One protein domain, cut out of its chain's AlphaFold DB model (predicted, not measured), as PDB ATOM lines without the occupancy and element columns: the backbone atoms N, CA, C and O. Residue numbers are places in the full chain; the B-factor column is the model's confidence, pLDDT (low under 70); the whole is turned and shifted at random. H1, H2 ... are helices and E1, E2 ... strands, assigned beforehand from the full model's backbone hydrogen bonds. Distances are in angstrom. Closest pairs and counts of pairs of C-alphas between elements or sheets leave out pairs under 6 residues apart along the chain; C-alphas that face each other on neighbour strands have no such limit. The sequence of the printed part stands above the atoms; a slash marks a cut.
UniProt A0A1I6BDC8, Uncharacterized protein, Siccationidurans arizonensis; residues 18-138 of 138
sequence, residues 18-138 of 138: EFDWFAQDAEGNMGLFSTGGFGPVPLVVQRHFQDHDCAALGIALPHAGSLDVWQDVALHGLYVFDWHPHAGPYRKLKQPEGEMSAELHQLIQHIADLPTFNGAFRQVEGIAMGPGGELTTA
ATOM      1  N   GLU A  18     156.228  65.347  81.212       85.56
ATOM      2  CA  GLU A  18     155.014  64.571  81.002       85.56
ATOM      3  C   GLU A  18     154.226  65.111  79.804       85.56
ATOM      4  O   GLU A  18     154.136  66.318  79.562       85.56
ATOM      5  N   PHE A  19     153.686  64.173  79.042       92.00
ATOM      6  CA  PHE A  19     152.865  64.404  77.873       92.00
ATOM      7  C   PHE A  19     151.905  63.233  77.713       92.00
ATOM      8  O   PHE A  19     152.345  62.077  77.752       92.00
ATOM      9  N   ASP A  20     150.638  63.568  77.497       95.06
ATOM     10  CA  ASP A  20     149.552  62.631  77.263       95.06
ATOM     11  C   ASP A  20     149.172  62.639  75.785       95.06
ATOM     12  O   ASP A  20     149.018  63.694  75.166       95.06
ATOM     13  N   TRP A  21     148.992  61.455  75.209       97.50
ATOM     14  CA  TRP A  21     148.542  61.310  73.828       97.50
ATOM     15  C   TRP A  21     147.466  60.239  73.692       97.50
ATOM     16  O   TRP A  21     147.223  59.452  74.602       97.50
ATOM     17  N   PHE A  22     146.789  60.237  72.547       98.62
ATOM     18  CA  PHE A  22     145.602  59.423  72.304       98.62
ATOM     19  C   PHE A  22     145.855  58.397  71.209       98.62
ATOM     20  O   PHE A  22     146.590  58.667  70.259       98.62
ATOM     21  N   ALA A  23     145.208  57.243  71.323       98.50
ATOM     22  CA  ALA A  23     145.141  56.240  70.271       98.50
ATOM     23  C   ALA A  23     143.777  55.554  70.258       98.50
ATOM     24  O   ALA A  23     143.081  55.522  71.275       98.50
ATOM     25  N   GLN A  24     143.441  54.952  69.121       98.56
ATOM     26  CA  GLN A  24     142.245  54.134  68.955       98.56
ATOM     27  C   GLN A  24     142.616  52.656  68.790       98.56
ATOM     28  O   GLN A  24     143.590  52.334  68.115       98.56
ATOM     29  N   ASP A  25     141.852  51.743  69.382       98.56
ATOM     30  CA  ASP A  25     142.000  50.306  69.139       98.56
ATOM     31  C   ASP A  25     141.118  49.798  67.979       98.56
ATOM     32  O   ASP A  25     140.302  50.529  67.417       98.56
ATOM     33  N   ALA A  26     141.259  48.522  67.612       98.00
ATOM     34  CA  ALA A  26     140.518  47.922  66.501       98.00
ATOM     35  C   ALA A  26     139.002  47.791  66.748       98.00
ATOM     36  O   ALA A  26     138.244  47.528  65.813       98.00
ATOM     37  N   GLU A  27     138.549  47.952  67.992       97.81
ATOM     38  CA  GLU A  27     137.134  47.944  68.374       97.81
ATOM     39  C   GLU A  27     136.556  49.367  68.464       97.81
ATOM     40  O   GLU A  27     135.372  49.539  68.749       97.81
ATOM     41  N   GLY A  28     137.374  50.384  68.182       97.31
ATOM     42  CA  GLY A  28     136.995  51.788  68.221       97.31
ATOM     43  C   GLY A  28     137.129  52.435  69.598       97.31
ATOM     44  O   GLY A  28     136.781  53.610  69.732       97.31
ATOM     45  N   ASN A  29     137.642  51.718  70.605       98.38
ATOM     46  CA  ASN A  29     137.866  52.273  71.935       98.38
ATOM     47  C   ASN A  29     139.052  53.236  71.926       98.38
ATOM     48  O   ASN A  29     140.038  53.026  71.219       98.38
ATOM     49  N   MET A  30     138.984  54.254  72.779       98.56
ATOM     50  CA  MET A  30     140.029  55.263  72.914       98.56
ATOM     51  C   MET A  30     140.890  55.011  74.151       98.56
ATOM     52  O   MET A  30     140.386  54.654  75.219       98.56
ATOM     53  N   GLY A  31     142.193  55.224  74.005       98.44
ATOM     54  CA  GLY A  31     143.165  55.157  75.088       98.44
ATOM     55  C   GLY A  31     143.933  56.465  75.224       98.44
ATOM     56  O   GLY A  31     144.317  57.054  74.215       98.44
ATOM     57  N   LEU A  32     144.166  56.889  76.465       98.56
ATOM     58  CA  LEU A  32     145.122  57.929  76.834       98.56
ATOM     59  C   LEU A  32     146.426  57.271  77.294       98.56
ATOM     60  O   LEU A  32     146.406  56.326  78.084       98.56
ATOM     61  N   PHE A  33     147.547  57.783  76.804       97.69
ATOM     62  CA  PHE A  33     148.894  57.290  77.055       97.69
ATOM     63  C   PHE A  33     149.728  58.395  77.709       97.69
ATOM     64  O   PHE A  33     150.160  59.315  77.014       97.69
ATOM     65  N   SER A  34     149.991  58.286  79.014       94.94
ATOM     66  CA  SER A  34     150.898  59.190  79.731       94.94
ATOM     67  C   SER A  34     152.336  58.708  79.616       94.94
ATOM     68  O   SER A  34     152.682  57.570  79.940       94.94
ATOM     69  N   THR A  35     153.207  59.578  79.119       93.00
ATOM     70  CA  THR A  35     154.642  59.295  78.990       93.00
ATOM     71  C   THR A  35     155.364  59.185  80.332       93.00
ATOM     72  O   THR A  35     156.522  58.767  80.334       93.00
ATOM     73  N   GLY A  36     154.775  59.592  81.462       87.75
ATOM     74  CA  GLY A  36     155.477  59.608  82.752       87.75
ATOM     75  C   GLY A  36     156.837  60.333  82.704       87.75
ATOM     76  O   GLY A  36     157.766  59.978  83.429       87.75
ATOM     77  N   GLY A  37     157.004  61.281  81.768       85.19
ATOM     78  CA  GLY A  37     158.237  62.038  81.519       85.19
ATOM     79  C   GLY A  37     159.317  61.349  80.673       85.19
ATOM     80  O   GLY A  37     160.286  62.003  80.285       85.19
ATOM     81  N   PHE A  38     159.187  60.050  80.372       86.12
ATOM     82  CA  PHE A  38     160.242  59.263  79.703       86.12
ATOM     83  C   PHE A  38     159.740  58.296  78.623       86.12
ATOM     84  O   PHE A  38     160.548  57.669  77.934       86.12
ATOM     85  N   GLY A  39     158.427  58.135  78.503       88.50
ATOM     86  CA  GLY A  39     157.793  57.238  77.556       88.50
ATOM     87  C   GLY A  39     158.045  57.674  76.118       88.50
ATOM     88  O   GLY A  39     158.056  58.872  75.825       88.50
ATOM     89  N   PRO A  40     158.278  56.725  75.203       90.44
ATOM     90  CA  PRO A  40     158.468  57.048  73.807       90.44
ATOM     91  C   PRO A  40     157.141  57.549  73.219       90.44
ATOM     92  O   PRO A  40     156.077  57.012  73.514       90.44
ATOM     93  N   VAL A  41     157.217  58.540  72.333       92.38
ATOM     94  CA  VAL A  41     156.050  59.139  71.670       92.38
ATOM     95  C   VAL A  41     156.144  58.887  70.163       92.38
ATOM     96  O   VAL A  41     157.191  59.205  69.584       92.38
ATOM     97  N   PRO A  42     155.112  58.328  69.498       93.00
ATOM     98  CA  PRO A  42     155.142  58.106  68.052       93.00
ATOM     99  C   PRO A  42     155.425  59.396  67.273       93.00
ATOM    100  O   PRO A  42     154.941  60.464  67.638       93.00
ATOM    101  N   LEU A  43     156.146  59.319  66.148       91.69
ATOM    102  CA  LEU A  43     156.445  60.511  65.337       91.69
ATOM    103  C   LEU A  43     155.183  61.238  64.854       91.69
ATOM    104  O   LEU A  43     155.202  62.458  64.740       91.69
ATOM    105  N   VAL A  44     154.103  60.507  64.564       92.75
ATOM    106  CA  VAL A  44     152.824  61.106  64.149       92.75
ATOM    107  C   VAL A  44     152.211  61.936  65.277       92.75
ATOM    108  O   VAL A  44     151.826  63.077  65.051       92.75
ATOM    109  N   VAL A  45     152.274  61.435  66.512       95.25
ATOM    110  CA  VAL A  45     151.842  62.160  67.711       95.25
ATOM    111  C   VAL A  45     152.699  63.406  67.928       95.25
ATOM    112  O   VAL A  45     152.176  64.473  68.221       95.25
ATOM    113  N   GLN A  46     154.019  63.309  67.733       93.12
ATOM    114  CA  GLN A  46     154.910  64.468  67.861       93.12
ATOM    115  C   GLN A  46     154.610  65.567  66.832       93.12
ATOM    116  O   GLN A  46     154.854  66.736  67.113       93.12
ATOM    117  N   ARG A  47     154.114  65.219  65.638       93.06
ATOM    118  CA  ARG A  47     153.729  66.203  64.610       93.06
ATOM    119  C   ARG A  47     152.434  66.927  64.964       93.06
ATOM    120  O   ARG A  47     152.326  68.109  64.662       93.06
ATOM    121  N   HIS A  48     151.512  66.231  65.624       94.88
ATOM    122  CA  HIS A  48     150.164  66.712  65.943       94.88
ATOM    123  C   HIS A  48     149.965  66.913  67.456       94.88
ATOM    124  O   HIS A  48     148.862  66.795  67.982       94.88
ATOM    125  N   PHE A  49     151.045  67.198  68.197       94.38
ATOM    126  CA  PHE A  49     151.022  67.219  69.668       94.38
ATOM    127  C   PHE A  49     150.055  68.262  70.244       94.38
ATOM    128  O   PHE A  49     149.455  68.029  71.289       94.38
ATOM    129  N   GLN A  50     149.874  69.391  69.551       94.19
ATOM    130  CA  GLN A  50     148.941  70.445  69.953       94.19
ATOM    131  C   GLN A  50     147.485  69.965  69.895       94.19
ATOM    132  O   GLN A  50     146.682  70.365  70.736       94.19
ATOM    133  N   ASP A  51     147.149  69.081  68.951       96.56
ATOM    134  CA  ASP A  51     145.807  68.504  68.848       96.56
ATOM    135  C   ASP A  51     145.552  67.518  69.998       96.56
ATOM    136  O   ASP A  51     144.466  67.506  70.579       96.56
ATOM    137  N   HIS A  52     146.578  66.760  70.402       97.25
ATOM    138  CA  HIS A  52     146.525  65.930  71.608       97.25
ATOM    139  C   HIS A  52     146.353  66.774  72.878       97.25
ATOM    140  O   HIS A  52     145.481  66.463  73.687       97.25
ATOM    141  N   ASP A  53     147.096  67.876  73.039       94.94
ATOM    142  CA  ASP A  53     146.881  68.790  74.170       94.94
ATOM    143  C   ASP A  53     145.456  69.356  74.167       94.94
ATOM    144  O   ASP A  53     144.799  69.418  75.205       94.94
ATOM    145  N   CYS A  54     144.960  69.765  72.996       95.62
ATOM    146  CA  CYS A  54     143.620  70.320  72.854       95.62
ATOM    147  C   CYS A  54     142.541  69.308  73.265       95.62
ATOM    148  O   CYS A  54     141.624  69.661  74.007       95.62
ATOM    149  N   ALA A  55     142.677  68.046  72.850       97.06
ATOM    150  CA  ALA A  55     141.779  66.977  73.272       97.06
ATOM    151  C   ALA A  55     141.879  66.696  74.784       97.06
ATOM    152  O   ALA A  55     140.850  66.531  75.440       97.06
ATOM    153  N   ALA A  56     143.087  66.718  75.363       96.19
ATOM    154  CA  ALA A  56     143.295  66.517  76.799       96.19
ATOM    155  C   ALA A  56     142.635  67.615  77.653       96.19
ATOM    156  O   ALA A  56     142.077  67.317  78.707       96.19
ATOM    157  N   LEU A  57     142.596  68.867  77.173       95.00
ATOM    158  CA  LEU A  57     141.856  69.960  77.827       95.00
ATOM    159  C   LEU A  57     140.339  69.711  77.900       95.00
ATOM    160  O   LEU A  57     139.658  70.335  78.715       95.00
ATOM    161  N   GLY A  58     139.801  68.815  77.066       94.38
ATOM    162  CA  GLY A  58     138.404  68.380  77.114       94.38
ATOM    163  C   GLY A  58     138.083  67.430  78.273       94.38
ATOM    164  O   GLY A  58     136.910  67.143  78.510       94.38
ATOM    165  N   ILE A  59     139.094  66.951  79.002       95.94
ATOM    166  CA  ILE A  59     138.943  66.007  80.111       95.94
ATOM    167  C   ILE A  59     138.954  66.784  81.431       95.94
ATOM    168  O   ILE A  59     139.928  67.445  81.790       95.94
ATOM    169  N   ALA A  60     137.865  66.692  82.192       95.19
ATOM    170  CA  ALA A  60     137.818  67.268  83.531       95.19
ATOM    171  C   ALA A  60     138.602  66.383  84.514       95.19
ATOM    172  O   ALA A  60     138.200  65.245  84.752       95.19
ATOM    173  N   LEU A  61     139.672  66.930  85.101       95.62
ATOM    174  CA  LEU A  61     140.580  66.248  86.033       95.62
ATOM    175  C   LEU A  61     140.577  66.931  87.417       95.62
ATOM    176  O   LEU A  61     141.541  67.618  87.770       95.62
ATOM    177  N   PRO A  62     139.494  66.824  88.210       95.75
ATOM    178  CA  PRO A  62     139.424  67.431  89.543       95.75
ATOM    179  C   PRO A  62     140.521  66.944  90.503       95.75
ATOM    180  O   PRO A  62     140.848  67.662  91.449       95.75
ATOM    181  N   HIS A  63     141.105  65.768  90.257       96.44
ATOM    182  CA  HIS A  63     142.190  65.195  91.052       96.44
ATOM    183  C   HIS A  63     143.569  65.330  90.384       96.44
ATOM    184  O   HIS A  63     144.498  64.602  90.738       96.44
ATOM    185  N   ALA A  64     143.737  66.261  89.437       90.88
ATOM    186  CA  ALA A  64     145.030  66.532  88.811       90.88
ATOM    187  C   ALA A  64     146.146  66.745  89.857       90.88
ATOM    188  O   ALA A  64     145.991  67.501  90.819       90.88
ATOM    189  N   GLY A  65     147.284  66.072  89.660       87.19
ATOM    190  CA  GLY A  65     148.416  66.084  90.595       87.19
ATOM    191  C   GLY A  65     148.318  65.075  91.749       87.19
ATOM    192  O   GLY A  65     149.187  65.074  92.622       87.19
ATOM    193  N   SER A  66     147.295  64.216  91.769       92.56
ATOM    194  CA  SER A  66     147.178  63.090  92.702       92.56
ATOM    195  C   SER A  66     147.212  61.742  91.967       92.56
ATOM    196  O   SER A  66     147.144  61.681  90.742       92.56
ATOM    197  N   LEU A  67     147.293  60.641  92.722       87.94
ATOM    198  CA  LEU A  67     147.200  59.283  92.166       87.94
ATOM    199  C   LEU A  67     145.800  58.950  91.620       87.94
ATOM    200  O   LEU A  67     145.658  58.003  90.846       87.94
ATOM    201  N   ASP A  68     144.781  59.719  92.007       94.38
ATOM    202  CA  ASP A  68     143.394  59.504  91.597       94.38
ATOM    203  C   ASP A  68     143.083  60.121  90.225       94.38
ATOM    204  O   ASP A  68     142.027  59.848  89.664       94.38
ATOM    205  N   VAL A  69     144.002  60.889  89.627       95.31
ATOM    206  CA  VAL A  69     143.803  61.513  88.305       95.31
ATOM    207  C   VAL A  69     143.445  60.493  87.214       95.31
ATOM    208  O   VAL A  69     142.641  60.771  86.327       95.31
ATOM    209  N   TRP A  70     143.954  59.262  87.308       96.44
ATOM    210  CA  TRP A  70     143.626  58.199  86.353       96.44
ATOM    211  C   TRP A  70     142.182  57.715  86.473       96.44
ATOM    212  O   TRP A  70     141.602  57.266  85.485       96.44
ATOM    213  N   GLN A  71     141.587  57.817  87.664       97.94
ATOM    214  CA  GLN A  71     140.167  57.551  87.859       97.94
ATOM    215  C   GLN A  71     139.314  58.580  87.115       97.94
ATOM    216  O   GLN A  71     138.321  58.200  86.498       97.94
ATOM    217  N   ASP A  72     139.715  59.853  87.129       97.56
ATOM    218  CA  ASP A  72     139.003  60.904  86.401       97.56
ATOM    219  C   ASP A  72     138.979  60.589  84.902       97.56
ATOM    220  O   ASP A  72     137.913  60.575  84.292       97.56
ATOM    221  N   VAL A  73     140.128  60.229  84.320       97.88
ATOM    222  CA  VAL A  73     140.229  59.844  82.900       97.88
ATOM    223  C   VAL A  73     139.344  58.632  82.574       97.88
ATOM    224  O   VAL A  73     138.619  58.642  81.579       97.88
ATOM    225  N   ALA A  74     139.346  57.603  83.429       98.25
ATOM    226  CA  ALA A  74     138.527  56.403  83.253       98.25
ATOM    227  C   ALA A  74     137.017  56.702  83.241       98.25
ATOM    228  O   ALA A  74     136.265  56.100  82.467       98.25
ATOM    229  N   LEU A  75     136.566  57.657  84.063       98.38
ATOM    230  CA  LEU A  75     135.170  58.106  84.099       98.38
ATOM    231  C   LEU A  75     134.738  58.815  82.806       98.38
ATOM    232  O   LEU A  75     133.549  58.827  82.502       98.38
ATOM    233  N   HIS A  76     135.682  59.333  82.013       98.19
ATOM    234  CA  HIS A  76     135.428  59.876  80.668       98.19
ATOM    235  C   HIS A  76     135.453  58.808  79.562       98.19
ATOM    236  O   HIS A  76     135.507  59.132  78.376       98.19
ATOM    237  N   GLY A  77     135.418  57.525  79.923       98.31
ATOM    238  CA  GLY A  77     135.291  56.425  78.968       98.31
ATOM    239  C   GLY A  77     136.587  56.045  78.248       98.31
ATOM    240  O   GLY A  77     136.542  55.418  77.190       98.31
ATOM    241  N   LEU A  78     137.741  56.417  78.804       98.69
ATOM    242  CA  LEU A  78     139.064  56.146  78.239       98.69
ATOM    243  C   LEU A  78     139.753  54.971  78.943       98.69
ATOM    244  O   LEU A  78     139.674  54.818  80.163       98.69
ATOM    245  N   TYR A  79     140.496  54.170  78.178       98.69
ATOM    246  CA  TYR A  79     141.562  53.347  78.751       98.69
ATOM    247  C   TYR A  79     142.732  54.249  79.142       98.69
ATOM    248  O   TYR A  79     143.041  55.197  78.425       98.69
ATOM    249  N   VAL A  80     143.408  53.941  80.249       98.25
ATOM    250  CA  VAL A  80     144.578  54.710  80.695       98.25
ATOM    251  C   VAL A  80     145.798  53.820  80.667       98.25
ATOM    252  O   VAL A  80     145.811  52.766  81.307       98.25
ATOM    253  N   PHE A  81     146.823  54.270  79.961       97.50
ATOM    254  CA  PHE A  81     148.122  53.637  79.896       97.50
ATOM    255  C   PHE A  81     149.192  54.602  80.393       97.50
ATOM    256  O   PHE A  81     149.273  55.727  79.919       97.50
ATOM    257  N   ASP A  82     150.038  54.156  81.312       94.75
ATOM    258  CA  ASP A  82     151.137  54.961  81.844       94.75
ATOM    259  C   ASP A  82     152.474  54.284  81.565       94.75
ATOM    260  O   ASP A  82     152.602  53.051  81.615       94.75
ATOM    261  N   TRP A  83     153.479  55.083  81.236       92.94
ATOM    262  CA  TRP A  83     154.818  54.573  81.032       92.94
ATOM    263  C   TRP A  83     155.492  54.300  82.372       92.94
ATOM    264  O   TRP A  83     155.861  55.213  83.109       92.94
ATOM    265  N   HIS A  84     155.751  53.023  82.658       80.06
ATOM    266  CA  HIS A  84     156.480  52.670  83.866       80.06
ATOM    267  C   HIS A  84     157.925  53.211  83.799       80.06
ATOM    268  O   HIS A  84     158.667  52.856  82.867       80.06
ATOM    269  N   PRO A  85     158.385  53.979  84.806       65.81
ATOM    270  CA  PRO A  85     159.755  54.469  84.857       65.81
ATOM    271  C   PRO A  85     160.751  53.306  84.727       65.81
ATOM    272  O   PRO A  85     160.596  52.274  85.379       65.81
ATOM    273  N   HIS A  86     161.778  53.486  83.891       65.88
ATOM    274  CA  HIS A  86     162.952  52.611  83.695       65.88
ATOM    275  C   HIS A  86     162.907  51.482  82.654       65.88
ATOM    276  O   HIS A  86     163.979  50.939  82.385       65.88
ATOM    277  N   ALA A  87     161.778  51.132  82.029       67.75
ATOM    278  CA  ALA A  87     161.824  50.083  80.989       67.75
ATOM    279  C   ALA A  87     160.672  50.058  79.973       67.75
ATOM    280  O   ALA A  87     160.787  49.344  78.975       67.75
ATOM    281  N   GLY A  88     159.565  50.770  80.212       77.69
ATOM    282  CA  GLY A  88     158.323  50.434  79.518       77.69
ATOM    283  C   GLY A  88     157.861  49.005  79.828       77.69
ATOM    284  O   GLY A  88     158.379  48.369  80.754       77.69
ATOM    285  N   PRO A  89     156.896  48.460  79.070       92.12
ATOM    286  CA  PRO A  89     156.019  49.134  78.097       92.12
ATOM    287  C   PRO A  89     155.102  50.181  78.760       92.12
ATOM    288  O   PRO A  89     155.136  50.364  79.980       92.12
ATOM    289  N   TYR A  90     154.229  50.811  77.971       95.12
ATOM    290  CA  TYR A  90     153.038  51.456  78.521       95.12
ATOM    291  C   TYR A  90     152.171  50.393  79.199       95.12
ATOM    292  O   TYR A  90     151.845  49.382  78.578       95.12
ATOM    293  N   ARG A  91     151.807  50.585  80.468       95.50
ATOM    294  CA  ARG A  91     150.984  49.641  81.237       95.50
ATOM    295  C   ARG A  91     149.585  50.185  81.422       95.50
ATOM    296  O   ARG A  91     149.423  51.347  81.778       95.50
ATOM    297  N   LYS A  92     148.585  49.330  81.236       96.94
ATOM    298  CA  LYS A  92     147.189  49.672  81.489       96.94
ATOM    299  C   LYS A  92     146.996  49.888  82.991       96.94
ATOM    300  O   LYS A  92     147.201  48.970  83.780       96.94
ATOM    301  N   LEU A  93     146.613  51.098  83.384       96.25
ATOM    302  CA  LEU A  93     146.288  51.445  84.770       96.25
ATOM    303  C   LEU A  93     144.787  51.390  85.035       96.25
ATOM    304  O   LEU A  93     144.362  50.988  86.120       96.25
ATOM    305  N   LYS A  94     143.983  51.801  84.049       97.94
ATOM    306  CA  LYS A  94     142.526  51.867  84.159       97.94
ATOM    307  C   LYS A  94     141.845  51.413  82.879       97.94
ATOM    308  O   LYS A  94     142.388  51.522  81.780       97.94
ATOM    309  N   GLN A  95     140.635  50.905  83.060       98.50
ATOM    310  CA  GLN A  95     139.676  50.639  81.994       98.50
ATOM    311  C   GLN A  95     138.572  51.703  82.064       98.50
ATOM    312  O   GLN A  95     138.394  52.280  83.135       98.50
ATOM    313  N   PRO A  96     137.828  51.948  80.974       98.38
ATOM    314  CA  PRO A  96     136.668  52.829  80.987       98.38
ATOM    315  C   PRO A  96     135.683  52.453  82.100       98.38
ATOM    316  O   PRO A  96     135.247  51.305  82.191       98.38
ATOM    317  N   GLU A  97     135.322  53.428  82.928       98.06
ATOM    318  CA  GLU A  97     134.316  53.293  83.991       98.06
ATOM    319  C   GLU A  97     133.080  54.172  83.737       98.06
ATOM    320  O   GLU A  97     132.069  54.038  84.424       98.06
ATOM    321  N   GLY A  98     133.142  55.042  82.726       96.69
ATOM    322  CA  GLY A  98     132.014  55.826  82.233       96.69
ATOM    323  C   GLY A  98     131.904  55.791  80.712       96.69
ATOM    324  O   GLY A  98     132.593  55.029  80.032       96.69
ATOM    325  N   GLU A  99     131.014  56.622  80.181       96.56
ATOM    326  CA  GLU A  99     130.816  56.781  78.742       96.56
ATOM    327  C   GLU A  99     131.532  58.040  78.254       96.56
ATOM    328  O   GLU A  99     131.460  59.099  78.879       96.56
ATOM    329  N   MET A 100     132.211  57.927  77.115       97.81
ATOM    330  CA  MET A 100     132.837  59.076  76.473       97.81
ATOM    331  C   MET A 100     131.766  60.006  75.900       97.81
ATOM    332  O   MET A 100     130.873  59.565  75.174       97.81
ATOM    333  N   SER A 101     131.875  61.304  76.188       97.62
ATOM    334  CA  SER A 101     130.990  62.304  75.588       97.62
ATOM    335  C   SER A 101     131.214  62.412  74.077       97.62
ATOM    336  O   SER A 101     132.311  62.171  73.566       97.62
ATOM    337  N   ALA A 102     130.174  62.814  73.343       97.75
ATOM    338  CA  ALA A 102     130.274  62.997  71.897       97.75
ATOM    339  C   ALA A 102     131.310  64.074  71.539       97.75
ATOM    340  O   ALA A 102     132.032  63.934  70.553       97.75
ATOM    341  N   GLU A 103     131.410  65.116  72.361       97.69
ATOM    342  CA  GLU A 103     132.347  66.219  72.197       97.69
ATOM    343  C   GLU A 103     133.797  65.745  72.359       97.69
ATOM    344  O   GLU A 103     134.629  66.032  71.500       97.69
ATOM    345  N   LEU A 104     134.098  64.969  73.409       97.75
ATOM    346  CA  LEU A 104     135.442  64.425  73.624       97.75
ATOM    347  C   LEU A 104     135.816  63.428  72.523       97.75
ATOM    348  O   LEU A 104     136.916  63.494  71.975       97.75
ATOM    349  N   HIS A 105     134.882  62.553  72.144       97.81
ATOM    350  CA  HIS A 105     135.093  61.623  71.038       97.81
ATOM    351  C   HIS A 105     135.407  62.367  69.735       97.81
ATOM    352  O   HIS A 105     136.331  61.992  69.015       97.81
ATOM    353  N   GLN A 106     134.675  63.445  69.435       97.50
ATOM    354  CA  GLN A 106     134.947  64.279  68.268       97.50
ATOM    355  C   GLN A 106     136.320  64.943  68.345       97.50
ATOM    356  O   GLN A 106     137.026  64.914  67.343       97.50
ATOM    357  N   LEU A 107     136.722  65.507  69.487       97.69
ATOM    358  CA  LEU A 107     138.049  66.116  69.638       97.69
ATOM    359  C   LEU A 107     139.167  65.114  69.324       97.69
ATOM    360  O   LEU A 107     140.053  65.427  68.536       97.69
ATOM    361  N   ILE A 108     139.082  63.895  69.865       98.25
ATOM    362  CA  ILE A 108     140.088  62.848  69.629       98.25
ATOM    363  C   ILE A 108     140.082  62.387  68.162       98.25
ATOM    364  O   ILE A 108     141.139  62.239  67.559       98.25
ATOM    365  N   GLN A 109     138.906  62.196  67.557       97.50
ATOM    366  CA  GLN A 109     138.777  61.766  66.155       97.50
ATOM    367  C   GLN A 109     139.268  62.804  65.134       97.50
ATOM    368  O   GLN A 109     139.567  62.445  63.999       97.50
ATOM    369  N   HIS A 110     139.328  64.087  65.505       97.00
ATOM    370  CA  HIS A 110     139.854  65.137  64.628       97.00
ATOM    371  C   HIS A 110     141.382  65.248  64.660       97.00
ATOM    372  O   HIS A 110     141.936  65.979  63.839       97.00
ATOM    373  N   ILE A 111     142.064  64.526  65.556       97.94
ATOM    374  CA  ILE A 111     143.526  64.456  65.564       97.94
ATOM    375  C   ILE A 111     143.974  63.786  64.264       97.94
ATOM    376  O   ILE A 111     143.624  62.637  63.977       97.94
ATOM    377  N   ALA A 112     144.744  64.512  63.458       96.56
ATOM    378  CA  ALA A 112     145.264  63.974  62.211       96.56
ATOM    379  C   ALA A 112     146.219  62.805  62.496       96.56
ATOM    380  O   ALA A 112     146.994  62.837  63.448       96.56
ATOM    381  N   ASP A 113     146.161  61.762  61.664       95.69
ATOM    382  CA  ASP A 113     146.983  60.553  61.813       95.69
ATOM    383  C   ASP A 113     146.916  59.923  63.224       95.69
ATOM    384  O   ASP A 113     147.931  59.422  63.721       95.69
ATOM    385  N   LEU A 114     145.735  59.957  63.868       97.62
ATOM    386  CA  LEU A 114     145.510  59.355  65.186       97.62
ATOM    387  C   LEU A 114     146.088  57.926  65.219       97.62
ATOM    388  O   LEU A 114     145.678  57.087  64.410       97.62
ATOM    389  N   PRO A 115     147.027  57.621  66.136       97.69
ATOM    390  CA  PRO A 115     147.602  56.291  66.238       97.69
ATOM    391  C   PRO A 115     146.539  55.212  66.427       97.69
ATOM    392  O   PRO A 115     145.616  55.361  67.229       97.69
ATOM    393  N   THR A 116     146.721  54.088  65.740       97.56
ATOM    394  CA  THR A 116     145.837  52.929  65.859       97.56
ATOM    395  C   THR A 116     146.570  51.727  66.434       97.56
ATOM    396  O   THR A 116     147.690  51.411  66.026       97.56
ATOM    397  N   PHE A 117     145.911  51.007  67.335       97.94
ATOM    398  CA  PHE A 117     146.322  49.697  67.812       97.94
ATOM    399  C   PHE A 117     145.467  48.616  67.143       97.94
ATOM    400  O   PHE A 117     144.248  48.617  67.261       97.94
ATOM    401  N   ASN A 118     146.104  47.655  66.471       96.75
ATOM    402  CA  ASN A 118     145.390  46.593  65.744       96.75
ATOM    403  C   ASN A 118     144.753  45.523  66.656       96.75
ATOM    404  O   ASN A 118     144.069  44.629  66.159       96.75
ATOM    405  N   GLY A 119     145.000  45.568  67.969       96.81
ATOM    406  CA  GLY A 119     144.320  44.727  68.957       96.81
ATOM    407  C   GLY A 119     143.172  45.464  69.648       96.81
ATOM    408  O   GLY A 119     142.730  46.510  69.188       96.81
ATOM    409  N   ALA A 120     142.710  44.926  70.777       98.19
ATOM    410  CA  ALA A 120     141.718  45.569  71.637       98.19
ATOM    411  C   ALA A 120     142.339  45.911  72.998       98.19
ATOM    412  O   ALA A 120     142.931  45.040  73.642       98.19
ATOM    413  N   PHE A 121     142.175  47.147  73.476       98.44
ATOM    414  CA  PHE A 121     142.749  47.595  74.753       98.44
ATOM    415  C   PHE A 121     142.239  46.775  75.942       98.44
ATOM    416  O   PHE A 121     142.984  46.486  76.880       98.44
ATOM    417  N   ARG A 122     140.992  46.295  75.869       97.94
ATOM    418  CA  ARG A 122     140.404  45.416  76.890       97.94
ATOM    419  C   ARG A 122     141.154  44.094  77.082       97.94
ATOM    420  O   ARG A 122     141.056  43.502  78.151       97.94
ATOM    421  N   GLN A 123     141.884  43.624  76.066       97.81
ATOM    422  CA  GLN A 123     142.527  42.302  76.052       97.81
ATOM    423  C   GLN A 123     144.012  42.331  76.429       97.81
ATOM    424  O   GLN A 123     144.634  41.274  76.509       97.81
ATOM    425  N   VAL A 124     144.592  43.513  76.638       97.06
ATOM    426  CA  VAL A 124     146.029  43.675  76.884       97.06
ATOM    427  C   VAL A 124     146.278  44.396  78.196       97.06
ATOM    428  O   VAL A 124     145.525  45.286  78.574       97.06
ATOM    429  N   GLU A 125     147.356  44.035  78.883       96.00
ATOM    430  CA  GLU A 125     147.798  44.729  80.101       96.00
ATOM    431  C   GLU A 125     148.891  45.766  79.816       96.00
ATOM    432  O   GLU A 125     149.208  46.598  80.666       96.00
ATOM    433  N   GLY A 126     149.445  45.761  78.604       95.12
ATOM    434  CA  GLY A 126     150.415  46.750  78.177       95.12
ATOM    435  C   GLY A 126     150.554  46.851  76.665       95.12
ATOM    436  O   GLY A 126     150.195  45.938  75.918       95.12
ATOM    437  N   ILE A 127     151.085  47.992  76.243       95.94
ATOM    438  CA  ILE A 127     151.341  48.355  74.855       95.94
ATOM    439  C   ILE A 127     152.814  48.729  74.719       95.94
ATOM    440  O   ILE A 127     153.324  49.635  75.382       95.94
ATOM    441  N   ALA A 128     153.509  48.019  73.845       92.62
ATOM    442  CA  ALA A 128     154.862  48.343  73.445       92.62
ATOM    443  C   ALA A 128     154.840  49.224  72.193       92.62
ATOM    444  O   ALA A 128     153.894  49.213  71.403       92.62
ATOM    445  N   MET A 129     155.920  49.976  72.020       89.31
ATOM    446  CA  MET A 129     156.175  50.746  70.812       89.31
ATOM    447  C   MET A 129     157.190  50.005  69.952       89.31
ATOM    448  O   MET A 129     158.328  49.780  70.370       89.31
ATOM    449  N   GLY A 130     156.770  49.627  68.749       86.44
ATOM    450  CA  GLY A 130     157.646  49.053  67.743       86.44
ATOM    451  C   GLY A 130     158.674  50.069  67.221       86.44
ATOM    452  O   GLY A 130     158.523  51.278  67.420       86.44
ATOM    453  N   PRO A 131     159.704  49.613  66.485       80.50
ATOM    454  CA  PRO A 131     160.763  50.482  65.959       80.50
ATOM    455  C   PRO A 131     160.255  51.608  65.042       80.50
ATOM    456  O   PRO A 131     160.892  52.654  64.948       80.50
ATOM    457  N   GLY A 132     159.116  51.396  64.373       81.38
ATOM    458  CA  GLY A 132     158.448  52.382  63.519       81.38
ATOM    459  C   GLY A 132     157.493  53.336  64.252       81.38
ATOM    460  O   GLY A 132     156.874  54.172  63.601       81.38
ATOM    461  N   GLY A 133     157.360  53.227  65.581       83.50
ATOM    462  CA  GLY A 133     156.356  53.960  66.370       83.50
ATOM    463  C   GLY A 133     154.971  53.305  66.376       83.50
ATOM    464  O   GLY A 133     153.984  53.954  66.703       83.50
ATOM    465  N   GLU A 134     154.897  52.035  65.986       91.25
ATOM    466  CA  GLU A 134     153.651  51.276  65.854       91.25
ATOM    467  C   GLU A 134     153.274  50.654  67.197       91.25
ATOM    468  O   GLU A 134     154.147  50.184  67.930       91.25
ATOM    469  N   LEU A 135     151.983  50.627  67.522       93.62
ATOM    470  CA  LEU A 135     151.509  50.071  68.784       93.62
ATOM    471  C   LEU A 135     151.379  48.553  68.675       93.62
ATOM    472  O   LEU A 135     150.655  48.037  67.820       93.62
ATOM    473  N   THR A 136     152.061  47.830  69.559       92.94
ATOM    474  CA  THR A 136     152.016  46.367  69.627       92.94
ATOM    475  C   THR A 136     151.675  45.908  71.036       92.94
ATOM    476  O   THR A 136     151.922  46.617  72.008       92.94
ATOM    477  N   THR A 137     151.143  44.697  71.178       91.69
ATOM    478  CA  THR A 137     150.984  44.080  72.500       91.69
ATOM    479  C   THR A 137     152.351  43.923  73.169       91.69
ATOM    480  O   THR A 137     153.325  43.588  72.488       91.69
ATOM    481  N   ALA A 138     152.417  44.183  74.475       84.69
ATOM    482  CA  ALA A 138     153.607  43.964  75.293       84.69
ATOM    483  C   ALA A 138     153.543  42.676  76.121       84.69
ATOM    484  O   ALA A 138     152.416  42.231  76.437       84.69
TER     485      ALA A 138
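This is residues 18 to 138 of the 138 residues of an uncharacterized protein of Siccationidurans arizonensis (UniProt A0A1I6BDC8). A six-stranded sheet is curled like part of a barrel, its edge strands E1 and E6 not paired with each other, with the short stretch of residues 116 to 117 paired to residues 24 to 25 of E1, and the helices lie round the outside of the curl. H2 and H4 are side by side next to E1, H3 packs on E3 and E4, and short H1 sits near the start of E1. The 121 printed residues have four named helices and six named strands, in the order E1 E2 H1 H2 H3 E3 E4 H4 E5 E6. The sheet order is E1 E2 E3 E4 E5 E6, mixed; the class is mixed, helices and strands, though under half of the residues are in named elements. The whole is compact, with a radius of gyration of the C-alphas of 12.9 A and spans of 34 by 29 by 27 A.

The strongly twisted sheet begins with the hairpin of E1, residues 20 to 25, and E2, residues 30 to 34, antiparallel, with N 23 and O 31 at 3.0 A. E3, residues 79 to 83, is parallel to E2, with N 81 and O 32 at 2.8 A. E4, residues 90 to 94, forms a hairpin with E3, with N 91 and O 82 at 2.8 A. E5, residues 126 to 129, is antiparallel to E4, with N 127 and O 90 at 2.8 A. E6, residues 135 to 137, forms a hairpin with E5, with N 128 and O 136 at 2.8 A. Residues 24 to 25 of E1 also pair, parallel, with residues 116 to 117. H3, residues 69 to 75, is over E3 at a height over the sheet of 8.3 A and runs along the strands, at 8 degrees to E3 on the local plane; its closest C-alphas to E3 are those of Trp 70 and Val 80, 6.7 A apart. E2, H1, H2, H3 and E3 form a strand-helix-strand unit, two parallel neighbour strands with helices between them in the chain; in it H1 is residues 43 to 47 and H2 is residues 49 to 56. H2 touches H4, residues 102 to 109, at a shallow tilt of 19 degrees, opposite ways; their closest C-alphas are those of Ala 55 and Leu 107, 5.3 A apart. H2 and H4 are on the sheet but only graze it. H1 is only just on the sheet, with 5 pairs of C-alphas within 10 A, and only grazes it. In H1, H2, H3 and H4 every O i to N i+4 pair is within hydrogen-bond range.

E1 measures 16.6 A from first to last C-alpha, beginning at C-alpha 20 (149.552, 62.631, 77.263). E2 measures 13.4 A, E3 13.5 A and E4 11.9 A. H2 measures 10.5 A, H3 10.2 A and H4 10.3 A, H4 beginning at C-alpha 102 (130.274, 62.997, 71.897). E6 ends at C-alpha 137 (150.984, 44.080, 72.500).

The two C-alphas farthest apart, those of His 86 and Ala 102, are 36.3 A apart. The printed part has no cut. The links H2 to H3 and H4 to E5 are long. The mean pLDDT of the printed part is 94.1, and residues 85 to 87 are under 70.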